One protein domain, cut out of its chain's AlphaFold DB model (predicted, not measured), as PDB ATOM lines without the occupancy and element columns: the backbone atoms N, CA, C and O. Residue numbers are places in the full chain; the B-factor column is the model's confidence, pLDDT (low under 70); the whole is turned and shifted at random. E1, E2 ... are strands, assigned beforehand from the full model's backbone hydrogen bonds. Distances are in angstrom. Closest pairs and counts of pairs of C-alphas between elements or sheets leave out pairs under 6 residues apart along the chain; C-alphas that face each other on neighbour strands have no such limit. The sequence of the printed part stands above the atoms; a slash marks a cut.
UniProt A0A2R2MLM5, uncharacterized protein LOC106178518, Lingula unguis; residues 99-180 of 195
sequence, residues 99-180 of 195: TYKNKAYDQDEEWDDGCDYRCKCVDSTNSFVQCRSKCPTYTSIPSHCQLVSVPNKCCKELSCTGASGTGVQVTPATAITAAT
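AT A GLANCE: This is residues 99 to 180 of the 195 residues of the protein "uncharacterized protein LOC106178518" of Lingula unguis (UniProt A0A2R2MLM5). The model is a long, narrow two-lobed rod of strands: a strongly twisted sheet, E2, E3, E4 and E9, makes one lobe, and two small two-stranded pairs, E5 with E8 and E6 with E7, make the other. The backbone passes out of the first lobe through E4 and E5, turns in the E6 and E7 hairpin at the far end, and comes back through E8 and E9. The printed part has 82 residues with nine named strands, E1 to E9 in order along the chain, and no named helix; the class is all strand, though under half of the residues, 40 of 82, are in named strands. The larger sheet has the order E2, E3, E4, E9, all antiparallel. The whole is loose, with a radius of gyration of the C-alphas of 16.6 A, and spans 52 by 24 by 16 A.

IN THESE COORDINATES: E1 is residues 103 to 105, 6.6 A long, beginning at C-alpha 103 (22.806, 118.985, -69.489). E2 is residues 110 to 113, 9.9 A, and E3, the longest strand, residues 117 to 123, 18.0 A. E4 is residues 128 to 133, 16.9 A, and E5 residues 137 to 140, 9.2 A. E6 is residues 145 to 148, 9.3 A, and E7 residues 157 to 160, 9.7 A, ending at C-alpha 160 (26.227, 151.082, -44.293). E8 is residues 169 to 171, 6.7 A. E9 is residues 175 to 179, 12.5 A, ending at C-alpha 179 (23.946, 113.306, -56.125).

HOW THE PARTS SIT: E2, E3 and E4 form a meander, each strand the antiparallel neighbour of the one before. In the hairpin E2 and E3, at 140 degrees, N 111 and O 119 are 2.9 A apart, within hydrogen-bond range. In the hairpin E3 and E4, at 157 degrees, N 120 and O 130 are 2.8 A apart. E9 is an edge strand, antiparallel to E4 at 150 degrees, with N 176 and O 131 2.8 A apart. E1 pairs with no named strand; residues 99 to 100 pair with its residues 103 to 104, antiparallel. E5 and E8 are antiparallel at 149 degrees, with N 171 and O 137 2.9 A apart. The hairpin E6 and E7 stands at 144 degrees, with N 148 and O 157 2.8 A apart. E6 is apart from both E5 and E8.

THE WHOLE: The C-alphas farthest apart, those of Thr 125 and Gly 162, are 52.2 A apart, while those of Thr 99 and Thr 180 are 7.4 A apart. The printed part has no cut and no long link. The mean pLDDT of the printed part is 84.7; residues 162 to 168, 172 to 174 and 178 to 180 are under 70.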
ATOM      1  N   THR A  99      25.310 114.792 -64.906       93.38
ATOM      2  CA  THR A  99      24.051 115.331 -65.429       93.38
ATOM      3  C   THR A  99      23.464 116.343 -64.456       93.38
ATOM      4  O   THR A  99      23.111 116.007 -63.326       93.38
ATOM      5  N   TYR A 100      23.306 117.587 -64.910       93.00
ATOM      6  CA  TYR A 100      22.670 118.659 -64.149       93.00
ATOM      7  C   TYR A 100      21.664 119.408 -65.026       93.00
ATOM      8  O   TYR A 100      22.020 119.941 -66.075       93.00
ATOM      9  N   LYS A 101      20.391 119.442 -64.605       91.19
ATOM     10  CA  LYS A 101      19.277 120.071 -65.348       91.19
ATOM     11  C   LYS A 101      19.244 119.675 -66.838       91.19
ATOM     12  O   LYS A 101      19.175 120.537 -67.711       91.19
ATOM     13  N   ASN A 102      19.305 118.368 -67.113       88.00
ATOM     14  CA  ASN A 102      19.305 117.768 -68.460       88.00
ATOM     15  C   ASN A 102      20.478 118.183 -69.365       88.00
ATOM     16  O   ASN A 102      20.421 117.990 -70.575       88.00
ATOM     17  N   LYS A 103      21.545 118.741 -68.793       91.06
ATOM     18  CA  LYS A 103      22.806 118.985 -69.489       91.06
ATOM     19  C   LYS A 103      23.876 118.067 -68.925       91.06
ATOM     20  O   LYS A 103      23.895 117.817 -67.719       91.06
ATOM     21  N   ALA A 104      24.733 117.575 -69.806       93.69
ATOM     22  CA  ALA A 104      25.866 116.748 -69.445       93.69
ATOM     23  C   ALA A 104      27.129 117.613 -69.373       93.69
ATOM     24  O   ALA A 104      27.357 118.428 -70.264       93.69
ATOM     25  N   TYR A 105      27.913 117.416 -68.322       95.25
ATOM     26  CA  TYR A 105      29.143 118.144 -68.036       95.25
ATOM     27  C   TYR A 105      30.290 117.152 -67.884       95.25
ATOM     28  O   TYR A 105      30.132 116.093 -67.263       95.25
ATOM     29  N   ASP A 106      31.431 117.487 -68.469       96.69
ATOM     30  CA  ASP A 106      32.645 116.692 -68.370       96.69
ATOM     31  C   ASP A 106      33.217 116.700 -66.955       96.69
ATOM     32  O   ASP A 106      32.930 117.577 -66.140       96.69
ATOM     33  N   GLN A 107      34.034 115.691 -66.655       97.12
ATOM     34  CA  GLN A 107      34.777 115.632 -65.403       97.12
ATOM     35  C   GLN A 107      35.534 116.949 -65.178       97.12
ATOM     36  O   GLN A 107      36.183 117.466 -66.085       97.12
ATOM     37  N   ASP A 108      35.429 117.484 -63.962       96.81
ATOM     38  CA  ASP A 108      35.991 118.767 -63.540       96.81
ATOM     39  C   ASP A 108      35.441 120.023 -64.234       96.81
ATOM     40  O   ASP A 108      35.845 121.132 -63.874       96.81
ATOM     41  N   GLU A 109      34.480 119.890 -65.151       97.94
ATOM     42  CA  GLU A 109      33.822 121.037 -65.767       97.94
ATOM     43  C   GLU A 109      33.066 121.850 -64.712       97.94
ATOM     44  O   GLU A 109      32.376 121.307 -63.843       97.94
ATOM     45  N   GLU A 110      33.193 123.174 -64.805       96.75
ATOM     46  CA  GLU A 110      32.513 124.115 -63.931       96.75
ATOM     47  C   GLU A 110      31.545 125.004 -64.704       96.75
ATOM     48  O   GLU A 110      31.890 125.588 -65.733       96.75
ATOM     49  N   TRP A 111      30.360 125.207 -64.140       97.06
ATOM     50  CA  TRP A 111      29.328 126.047 -64.734       97.06
ATOM     51  C   TRP A 111      28.590 126.869 -63.688       97.06
ATOM     52  O   TRP A 111      28.650 126.625 -62.481       97.06
ATOM     53  N   ASP A 112      27.862 127.859 -64.182       95.19
ATOM     54  CA  ASP A 112      27.036 128.736 -63.375       95.19
ATOM     55  C   ASP A 112      25.573 128.312 -63.464       95.19
ATOM     56  O   ASP A 112      24.998 128.264 -64.553       95.19
ATOM     57  N   ASP A 113      24.950 128.045 -62.316       94.25
ATOM     58  CA  ASP A 113      23.499 127.909 -62.236       94.25
ATOM     59  C   ASP A 113      22.887 129.265 -61.890       94.25
ATOM     60  O   ASP A 113      22.683 129.615 -60.723       94.25
ATOM     61  N   GLY A 114      22.694 130.072 -62.934       91.25
ATOM     62  CA  GLY A 114      22.254 131.453 -62.795       91.25
ATOM     63  C   GLY A 114      23.202 132.271 -61.912       91.25
ATOM     64  O   GLY A 114      24.430 132.134 -61.972       91.25
ATOM     65  N   CYS A 115      22.624 133.140 -61.084       90.94
ATOM     66  CA  CYS A 115      23.370 133.977 -60.143       90.94
ATOM     67  C   CYS A 115      23.600 133.320 -58.775       90.94
ATOM     68  O   CYS A 115      24.374 133.856 -57.983       90.94
ATOM     69  N   ASP A 116      22.980 132.167 -58.513       88.62
ATOM     70  CA  ASP A 116      22.928 131.583 -57.172       88.62
ATOM     71  C   ASP A 116      24.132 130.684 -56.889       88.62
ATOM     72  O   ASP A 116      24.773 130.812 -55.843       88.62
ATOM     73  N   TYR A 117      24.485 129.805 -57.837       93.31
ATOM     74  CA  TYR A 117      25.489 128.767 -57.607       93.31
ATOM     75  C   TYR A 117      26.559 128.690 -58.691       93.31
ATOM     76  O   TYR A 117      26.308 128.904 -59.878       93.31
ATOM     77  N   ARG A 118      27.768 128.331 -58.255       94.69
ATOM     78  CA  ARG A 118      28.852 127.826 -59.097       94.69
ATOM     79  C   ARG A 118      28.941 126.327 -58.858       94.69
ATOM     80  O   ARG A 118      29.179 125.911 -57.724       94.69
ATOM     81  N   CYS A 119      28.731 125.539 -59.896       96.50
ATOM     82  CA  CYS A 119      28.721 124.087 -59.839       96.50
ATOM     83  C   CYS A 119      29.946 123.500 -60.533       96.50
ATOM     84  O   CYS A 119      30.533 124.136 -61.405       96.50
ATOM     85  N   LYS A 120      30.321 122.292 -60.118       96.94
ATOM     86  CA  LYS A 120      31.416 121.510 -60.673       96.94
ATOM     87  C   LYS A 120      31.020 120.039 -60.767       96.94
ATOM     88  O   LYS A 120      30.445 119.494 -59.820       96.94
ATOM     89  N   CYS A 121      31.360 119.398 -61.879       97.25
ATOM     90  CA  CYS A 121      31.315 117.947 -62.004       97.25
ATOM     91  C   CYS A 121      32.527 117.365 -61.282       97.25
ATOM     92  O   CYS A 121      33.663 117.576 -61.694       97.25
ATOM     93  N   VAL A 122      32.293 116.691 -60.164       96.56
ATOM     94  CA  VAL A 122      33.370 116.213 -59.286       96.56
ATOM     95  C   VAL A 122      33.616 114.714 -59.432       96.56
ATOM     96  O   VAL A 122      34.744 114.279 -59.223       96.56
ATOM     97  N   ASP A 123      32.613 113.945 -59.859       93.88
ATOM     98  CA  ASP A 123      32.784 112.549 -60.275       93.88
ATOM     99  C   ASP A 123      31.781 112.200 -61.383       93.88
ATOM    100  O   ASP A 123      30.597 111.966 -61.142       93.88
ATOM    101  N   SER A 124      32.263 112.168 -62.620       94.19
ATOM    102  CA  SER A 124      31.463 111.912 -63.812       94.19
ATOM    103  C   SER A 124      31.043 110.447 -63.960       94.19
ATOM    104  O   SER A 124      30.060 110.159 -64.643       94.19
ATOM    105  N   THR A 125      31.731 109.525 -63.279       91.56
ATOM    106  CA  THR A 125      31.390 108.096 -63.272       91.56
ATOM    107  C   THR A 125      30.127 107.862 -62.454       91.56
ATOM    108  O   THR A 125      29.234 107.135 -62.885       91.56
ATOM    109  N   ASN A 126      30.020 108.532 -61.303       91.19
ATOM    110  CA  ASN A 126      28.853 108.459 -60.422       91.19
ATOM    111  C   ASN A 126      27.862 109.623 -60.614       91.19
ATOM    112  O   ASN A 126      26.918 109.769 -59.838       91.19
ATOM    113  N   SER A 127      28.060 110.451 -61.646       91.88
ATOM    114  CA  SER A 127      27.256 111.647 -61.947       91.88
ATOM    115  C   SER A 127      27.125 112.630 -60.770       91.88
ATOM    116  O   SER A 127      26.074 113.212 -60.502       91.88
ATOM    117  N   PHE A 128      28.214 112.811 -60.035       94.25
ATOM    118  CA  PHE A 128      28.278 113.599 -58.818       94.25
ATOM    119  C   PHE A 128      28.583 115.069 -59.113       94.25
ATOM    120  O   PHE A 128      29.623 115.410 -59.686       94.25
ATOM    121  N   VAL A 129      27.691 115.957 -58.672       95.75
ATOM    122  CA  VAL A 129      27.828 117.405 -58.847       95.75
ATOM    123  C   VAL A 129      27.949 118.092 -57.497       95.75
ATOM    124  O   VAL A 129      27.159 117.854 -56.582       95.75
ATOM    125  N   GLN A 130      28.898 119.016 -57.395       95.81
ATOM    126  CA  GLN A 130      29.068 119.872 -56.231       95.81
ATOM    127  C   GLN A 130      28.807 121.320 -56.626       95.81
ATOM    128  O   GLN A 130      29.468 121.860 -57.507       95.81
ATOM    129  N   CYS A 131      27.863 121.967 -55.952       95.00
ATOM    130  CA  CYS A 131      27.547 123.376 -56.142       95.00
ATOM    131  C   CYS A 131      27.891 124.163 -54.882       95.00
ATOM    132  O   CYS A 131      27.658 123.709 -53.766       95.00
ATOM    133  N   ARG A 132      28.432 125.367 -55.041       92.38
ATOM    134  CA  ARG A 132      28.662 126.313 -53.943       92.38
ATOM    135  C   ARG A 132      27.905 127.600 -54.212       92.38
ATOM    136  O   ARG A 132      27.826 128.031 -55.364       92.38
ATOM    137  N   SER A 133      27.362 128.208 -53.158       91.25
ATOM    138  CA  SER A 133      26.749 129.536 -53.269       91.25
ATOM    139  C   SER A 133      27.772 130.524 -53.828       91.25
ATOM    140  O   SER A 133      28.916 130.564 -53.377       91.25
ATOM    141  N   LYS A 134      27.380 131.325 -54.815       89.62
ATOM    142  CA  LYS A 134      28.207 132.436 -55.303       89.62
ATOM    143  C   LYS A 134      28.184 133.607 -54.336       89.62
ATOM    144  O   LYS A 134      29.173 134.324 -54.206       89.62
ATOM    145  N   CYS A 135      27.047 133.800 -53.676       88.75
ATOM    146  CA  CYS A 135      26.826 134.954 -52.832       88.75
ATOM    147  C   CYS A 135      27.145 134.662 -51.366       88.75
ATOM    148  O   CYS A 135      26.819 133.579 -50.862       88.75
ATOM    149  N   PRO A 136      27.765 135.631 -50.669       83.56
ATOM    150  CA  PRO A 136      27.995 135.527 -49.241       83.56
ATOM    151  C   PRO A 136      26.659 135.464 -48.505       83.56
ATOM    152  O   PRO A 136      25.706 136.172 -48.839       83.56
ATOM    153  N   THR A 137      26.603 134.622 -47.477       84.44
ATOM    154  CA  THR A 137      25.460 134.581 -46.569       84.44
ATOM    155  C   THR A 137      25.769 135.466 -45.371       84.44
ATOM    156  O   THR A 137      26.695 135.184 -44.608       84.44
ATOM    157  N   TYR A 138      25.005 136.542 -45.218       82.94
ATOM    158  CA  TYR A 138      25.109 137.458 -44.087       82.94
ATOM    159  C   TYR A 138      24.215 136.948 -42.953       82.94
ATOM    160  O   TYR A 138      22.996 136.902 -43.107       82.94
ATOM    161  N   THR A 139      24.806 136.536 -41.831       84.12
ATOM    162  CA  THR A 139      24.062 135.989 -40.677       84.12
ATOM    163  C   THR A 139      23.766 137.044 -39.619       84.12
ATOM    164  O   THR A 139      22.808 136.909 -38.863       84.12
ATOM    165  N   SER A 140      24.558 138.116 -39.588       83.88
ATOM    166  CA  SER A 140      24.315 139.283 -38.748       83.88
ATOM    167  C   SER A 140      24.649 140.551 -39.521       83.88
ATOM    168  O   SER A 140      25.771 140.719 -40.012       83.88
ATOM    169  N   ILE A 141      23.647 141.419 -39.655       83.75
ATOM    170  CA  ILE A 141      23.745 142.715 -40.321       83.75
ATOM    171  C   ILE A 141      23.448 143.785 -39.263       83.75
ATOM    172  O   ILE A 141      22.355 143.771 -38.692       83.75
ATOM    173  N   PRO A 142      24.390 144.700 -38.974       84.38
ATOM    174  CA  PRO A 142      24.154 145.805 -38.048       84.38
ATOM    175  C   PRO A 142      22.988 146.700 -38.489       84.38
ATOM    176  O   PRO A 142      22.760 146.877 -39.681       84.38
ATOM    177  N   SER A 143      22.294 147.339 -37.542       85.81
ATOM    178  CA  SER A 143      21.123 148.196 -37.821       85.81
ATOM    179  C   SER A 143      21.409 149.405 -38.722       85.81
ATOM    180  O   SER A 143      20.492 149.943 -39.334       85.81
ATOM    181  N   HIS A 144      22.671 149.827 -38.816       85.31
ATOM    182  CA  HIS A 144      23.130 150.902 -39.698       85.31
ATOM    183  C   HIS A 144      23.541 150.402 -41.095       85.31
ATOM    184  O   HIS A 144      24.053 151.181 -41.893       85.31
ATOM    185  N   CYS A 145      23.350 149.115 -41.397       88.88
ATOM    186  CA  CYS A 145      23.656 148.497 -42.681       88.88
ATOM    187  C   CYS A 145      22.403 147.877 -43.304       88.88
ATOM    188  O   CYS A 145      21.539 147.337 -42.619       88.88
ATOM    189  N   GLN A 146      22.336 147.897 -44.630       88.94
ATOM    190  CA  GLN A 146      21.266 147.273 -45.403       88.94
ATOM    191  C   GLN A 146      21.831 146.575 -46.637       88.94
ATOM    192  O   GLN A 146      22.799 147.041 -47.238       88.94
ATOM    193  N   LEU A 147      21.223 145.452 -47.024       88.88
ATOM    194  CA  LEU A 147      21.566 144.771 -48.269       88.88
ATOM    195  C   LEU A 147      20.912 145.483 -49.445       88.88
ATOM    196  O   LEU A 147      19.687 145.502 -49.566       88.88
ATOM    197  N   VAL A 148      21.738 146.013 -50.335       90.50
ATOM    198  CA  VAL A 148      21.299 146.697 -51.546       90.50
ATOM    199  C   VAL A 148      21.631 145.860 -52.774       90.50
ATOM    200  O   VAL A 148      22.681 145.218 -52.862       90.50
ATOM    201  N   SER A 149      20.710 145.850 -53.733       90.75
ATOM    202  CA  SER A 149      20.961 145.274 -55.052       90.75
ATOM    203  C   SER A 149      21.802 146.250 -55.865       90.75
ATOM    204  O   SER A 149      21.435 147.416 -56.005       90.75
ATOM    205  N   VAL A 150      22.915 145.769 -56.415       89.88
ATOM    206  CA  VAL A 150      23.809 146.576 -57.250       89.88
ATOM    207  C   VAL A 150      23.576 146.214 -58.718       89.88
ATOM    208  O   VAL A 150      23.561 145.024 -59.046       89.88
ATOM    209  N   PRO A 151      23.390 147.201 -59.615       91.88
ATOM    210  CA  PRO A 151      23.220 146.933 -61.039       91.88
ATOM    211  C   PRO A 151      24.353 146.059 -61.595       91.88
ATOM    212  O   PRO A 151      25.523 146.285 -61.290       91.88
ATOM    213  N   ASN A 152      24.001 145.069 -62.418       89.19
ATOM    214  CA  ASN A 152      24.920 144.105 -63.043       89.19
ATOM    215  C   ASN A 152      25.715 143.201 -62.078       89.19
ATOM    216  O   ASN A 152      26.643 142.522 -62.518       89.19
ATOM    217  N   LYS A 153      25.360 143.138 -60.787       89.50
ATOM    218  CA  LYS A 153      25.934 142.171 -59.837       89.50
ATOM    219  C   LYS A 153      24.899 141.125 -59.429       89.50
ATOM    220  O   LYS A 153      23.758 141.453 -59.123       89.50
ATOM    221  N   CYS A 154      25.323 139.860 -59.377       89.44
ATOM    222  CA  CYS A 154      24.489 138.755 -58.894       89.44
ATOM    223  C   CYS A 154      24.188 138.854 -57.391       89.44
ATOM    224  O   CYS A 154      23.101 138.498 -56.945       89.44
ATOM    225  N   CYS A 155      25.155 139.329 -56.607       90.00
ATOM    226  CA  CYS A 155      25.069 139.338 -55.154       90.00
ATOM    227  C   CYS A 155      24.708 140.719 -54.620       90.00
ATOM    228  O   CYS A 155      25.179 141.739 -55.123       90.00
ATOM    229  N   LYS A 156      23.896 140.732 -53.562       87.44
ATOM    230  CA  LYS A 156      23.615 141.948 -52.801       87.44
ATOM    231  C   LYS A 156      24.843 142.354 -51.997       87.44
ATOM    232  O   LYS A 156      25.530 141.508 -51.415       87.44
ATOM    233  N   GLU A 157      25.074 143.654 -51.939       87.88
ATOM    234  CA  GLU A 157      26.176 144.249 -51.188       87.88
ATOM    235  C   GLU A 157      25.630 144.969 -49.962       87.88
ATOM    236  O   GLU A 157      24.488 145.431 -49.951       87.88
ATOM    237  N   LEU A 158      26.431 145.038 -48.904       86.75
ATOM    238  CA  LEU A 158      26.079 145.827 -47.735       86.75
ATOM    239  C   LEU A 158      26.362 147.303 -48.003       86.75
ATOM    240  O   LEU A 158      27.474 147.677 -48.363       86.75
ATOM    241  N   SER A 159      25.353 148.136 -47.778       87.31
ATOM    242  CA  SER A 159      25.463 149.589 -47.737       87.31
ATOM    243  C   SER A 159      25.225 150.052 -46.304       87.31
ATOM    244  O   SER A 159      24.149 149.817 -45.753       87.31
ATOM    245  N   CYS A 160      26.241 150.661 -45.691       86.00
ATOM    246  CA  CYS A 160      26.227 151.082 -44.293       86.00
ATOM    247  C   CYS A 160      26.309 152.610 -44.172       86.00
ATOM    248  O   CYS A 160      27.117 153.247 -44.848       86.00
ATOM    249  N   THR A 161      25.503 153.207 -43.295       80.69
ATOM    250  CA  THR A 161      25.542 154.643 -42.990       80.69
ATOM    251  C   THR A 161      26.637 154.935 -41.954       80.69
ATOM    252  O   THR A 161      26.392 154.950 -40.753       80.69
ATOM    253  N   GLY A 162      27.876 155.149 -42.412       67.38
ATOM    254  CA  GLY A 162      29.031 155.493 -41.563       67.38
ATOM    255  C   GLY A 162      30.300 154.698 -41.898       67.38
ATOM    256  O   GLY A 162      30.243 153.645 -42.523       67.38
ATOM    257  N   ALA A 163      31.470 155.204 -41.495       56.97
ATOM    258  CA  ALA A 163      32.782 154.710 -41.935       56.97
ATOM    259  C   ALA A 163      33.343 153.501 -41.148       56.97
ATOM    260  O   ALA A 163      34.558 153.355 -41.037       56.97
ATOM    261  N   SER A 164      32.526 152.620 -40.564       53.09
ATOM    262  CA  SER A 164      33.065 151.470 -39.812       53.09
ATOM    263  C   SER A 164      32.223 150.210 -39.970       53.09
ATOM    264  O   SER A 164      31.218 150.024 -39.298       53.09
ATOM    265  N   GLY A 165      32.688 149.308 -40.838       54.44
ATOM    266  CA  GLY A 165      32.146 147.959 -41.046       54.44
ATOM    267  C   GLY A 165      32.494 146.957 -39.935       54.44
ATOM    268  O   GLY A 165      32.665 145.769 -40.201       54.44
ATOM    269  N   THR A 166      32.644 147.412 -38.692       53.94
ATOM    270  CA  THR A 166      32.876 146.549 -37.526       53.94
ATOM    271  C   THR A 166      31.572 145.857 -37.125       53.94
ATOM    272  O   THR A 166      30.657 146.510 -36.632       53.94
ATOM    273  N   GLY A 167      31.488 144.535 -37.329       60.00
ATOM    274  CA  GLY A 167      30.392 143.695 -36.817       60.00
ATOM    275  C   GLY A 167      29.638 142.847 -37.846       60.00
ATOM    276  O   GLY A 167      28.733 142.112 -37.463       60.00
ATOM    277  N   VAL A 168      29.990 142.899 -39.134       61.72
ATOM    278  CA  VAL A 168      29.374 142.015 -40.140       61.72
ATOM    279  C   VAL A 168      29.888 140.589 -39.951       61.72
ATOM    280  O   VAL A 168      31.096 140.358 -39.933       61.72
ATOM    281  N   GLN A 169      28.978 139.624 -39.819       72.25
ATOM    282  CA  GLN A 169      29.320 138.200 -39.821       72.25
ATOM    283  C   GLN A 169      28.857 137.578 -41.137       72.25
ATOM    284  O   GLN A 169      27.671 137.589 -41.476       72.25
ATOM    285  N   VAL A 170      29.823 137.061 -41.892       73.06
ATOM    286  CA  VAL A 170      29.613 136.358 -43.159       73.06
ATOM    287  C   VAL A 170      29.999 134.904 -42.986       73.06
ATOM    288  O   VAL A 170      31.062 134.592 -42.454       73.06
ATOM    289  N   THR A 171      29.133 134.014 -43.459       73.25
ATOM    290  CA  THR A 171      29.452 132.587 -43.530       73.25
ATOM    291  C   THR A 171      29.977 132.273 -44.932       73.25
ATOM    292  O   THR A 171      29.370 132.731 -45.910       73.25
ATOM    293  N   PRO A 172      31.089 131.522 -45.065       67.88
ATOM    294  CA  PRO A 172      31.572 131.061 -46.360       67.88
ATOM    295  C   PRO A 172      30.504 130.259 -47.102       67.88
ATOM    296  O   PRO A 172      29.656 129.609 -46.492       67.88
ATOM    297  N   ALA A 173      30.568 130.284 -48.431       67.25
ATOM    298  CA  ALA A 173      29.703 129.469 -49.264       67.25
ATOM    299  C   ALA A 173      29.891 127.978 -48.949       67.25
ATOM    300  O   ALA A 173      30.956 127.410 -49.194       67.25
ATOM    301  N   THR A 174      28.845 127.340 -48.433       69.31
ATOM    302  CA  THR A 174      28.841 125.897 -48.200       69.31
ATOM    303  C   THR A 174      28.721 125.170 -49.531       69.31
ATOM    304  O   THR A 174      27.868 125.496 -50.362       69.31
ATOM    305  N   ALA A 175      29.569 124.167 -49.732       71.62
ATOM    306  CA  ALA A 175      29.385 123.227 -50.817       71.62
ATOM    307  C   ALA A 175      28.185 122.327 -50.519       71.62
ATOM    308  O   ALA A 175      28.190 121.568 -49.551       71.62
ATOM    309  N   ILE A 176      27.171 122.399 -51.369       73.44
ATOM    310  CA  ILE A 176      26.092 121.427 -51.412       73.44
ATOM    311  C   ILE A 176      26.396 120.408 -52.497       73.44
ATOM    312  O   ILE A 176      26.845 120.719 -53.599       73.44
ATOM    313  N   THR A 177      26.158 119.161 -52.149       70.81
ATOM    314  CA  THR A 177      26.381 118.033 -53.028       70.81
ATOM    315  C   THR A 177      25.037 117.591 -53.588       70.81
ATOM    316  O   THR A 177      24.152 117.200 -52.828       70.81
ATOM    317  N   ALA A 178      24.886 117.638 -54.907       62.69
ATOM    318  CA  ALA A 178      23.751 117.061 -55.605       62.69
ATOM    319  C   ALA A 178      24.193 115.729 -56.224       62.69
ATOM    320  O   ALA A 178      24.746 115.689 -57.320       62.69
ATOM    321  N   ALA A 179      23.948 114.628 -55.513       54.16
ATOM    322  CA  ALA A 179      23.946 113.306 -56.125       54.16
ATOM    323  C   ALA A 179      22.603 113.143 -56.845       54.16
ATOM    324  O   ALA A 179      21.545 113.077 -56.207       54.16
ATOM    325  N   THR A 180      22.607 113.143 -58.174       49.50
ATOM    326  CA  THR A 180      21.388 112.920 -58.950       49.50
ATOM    327  C   THR A 180      20.979 111.452 -58.862       49.50
ATOM    328  O   THR A 180      21.374 110.599 -59.643       49.50
TER     329      THR A 180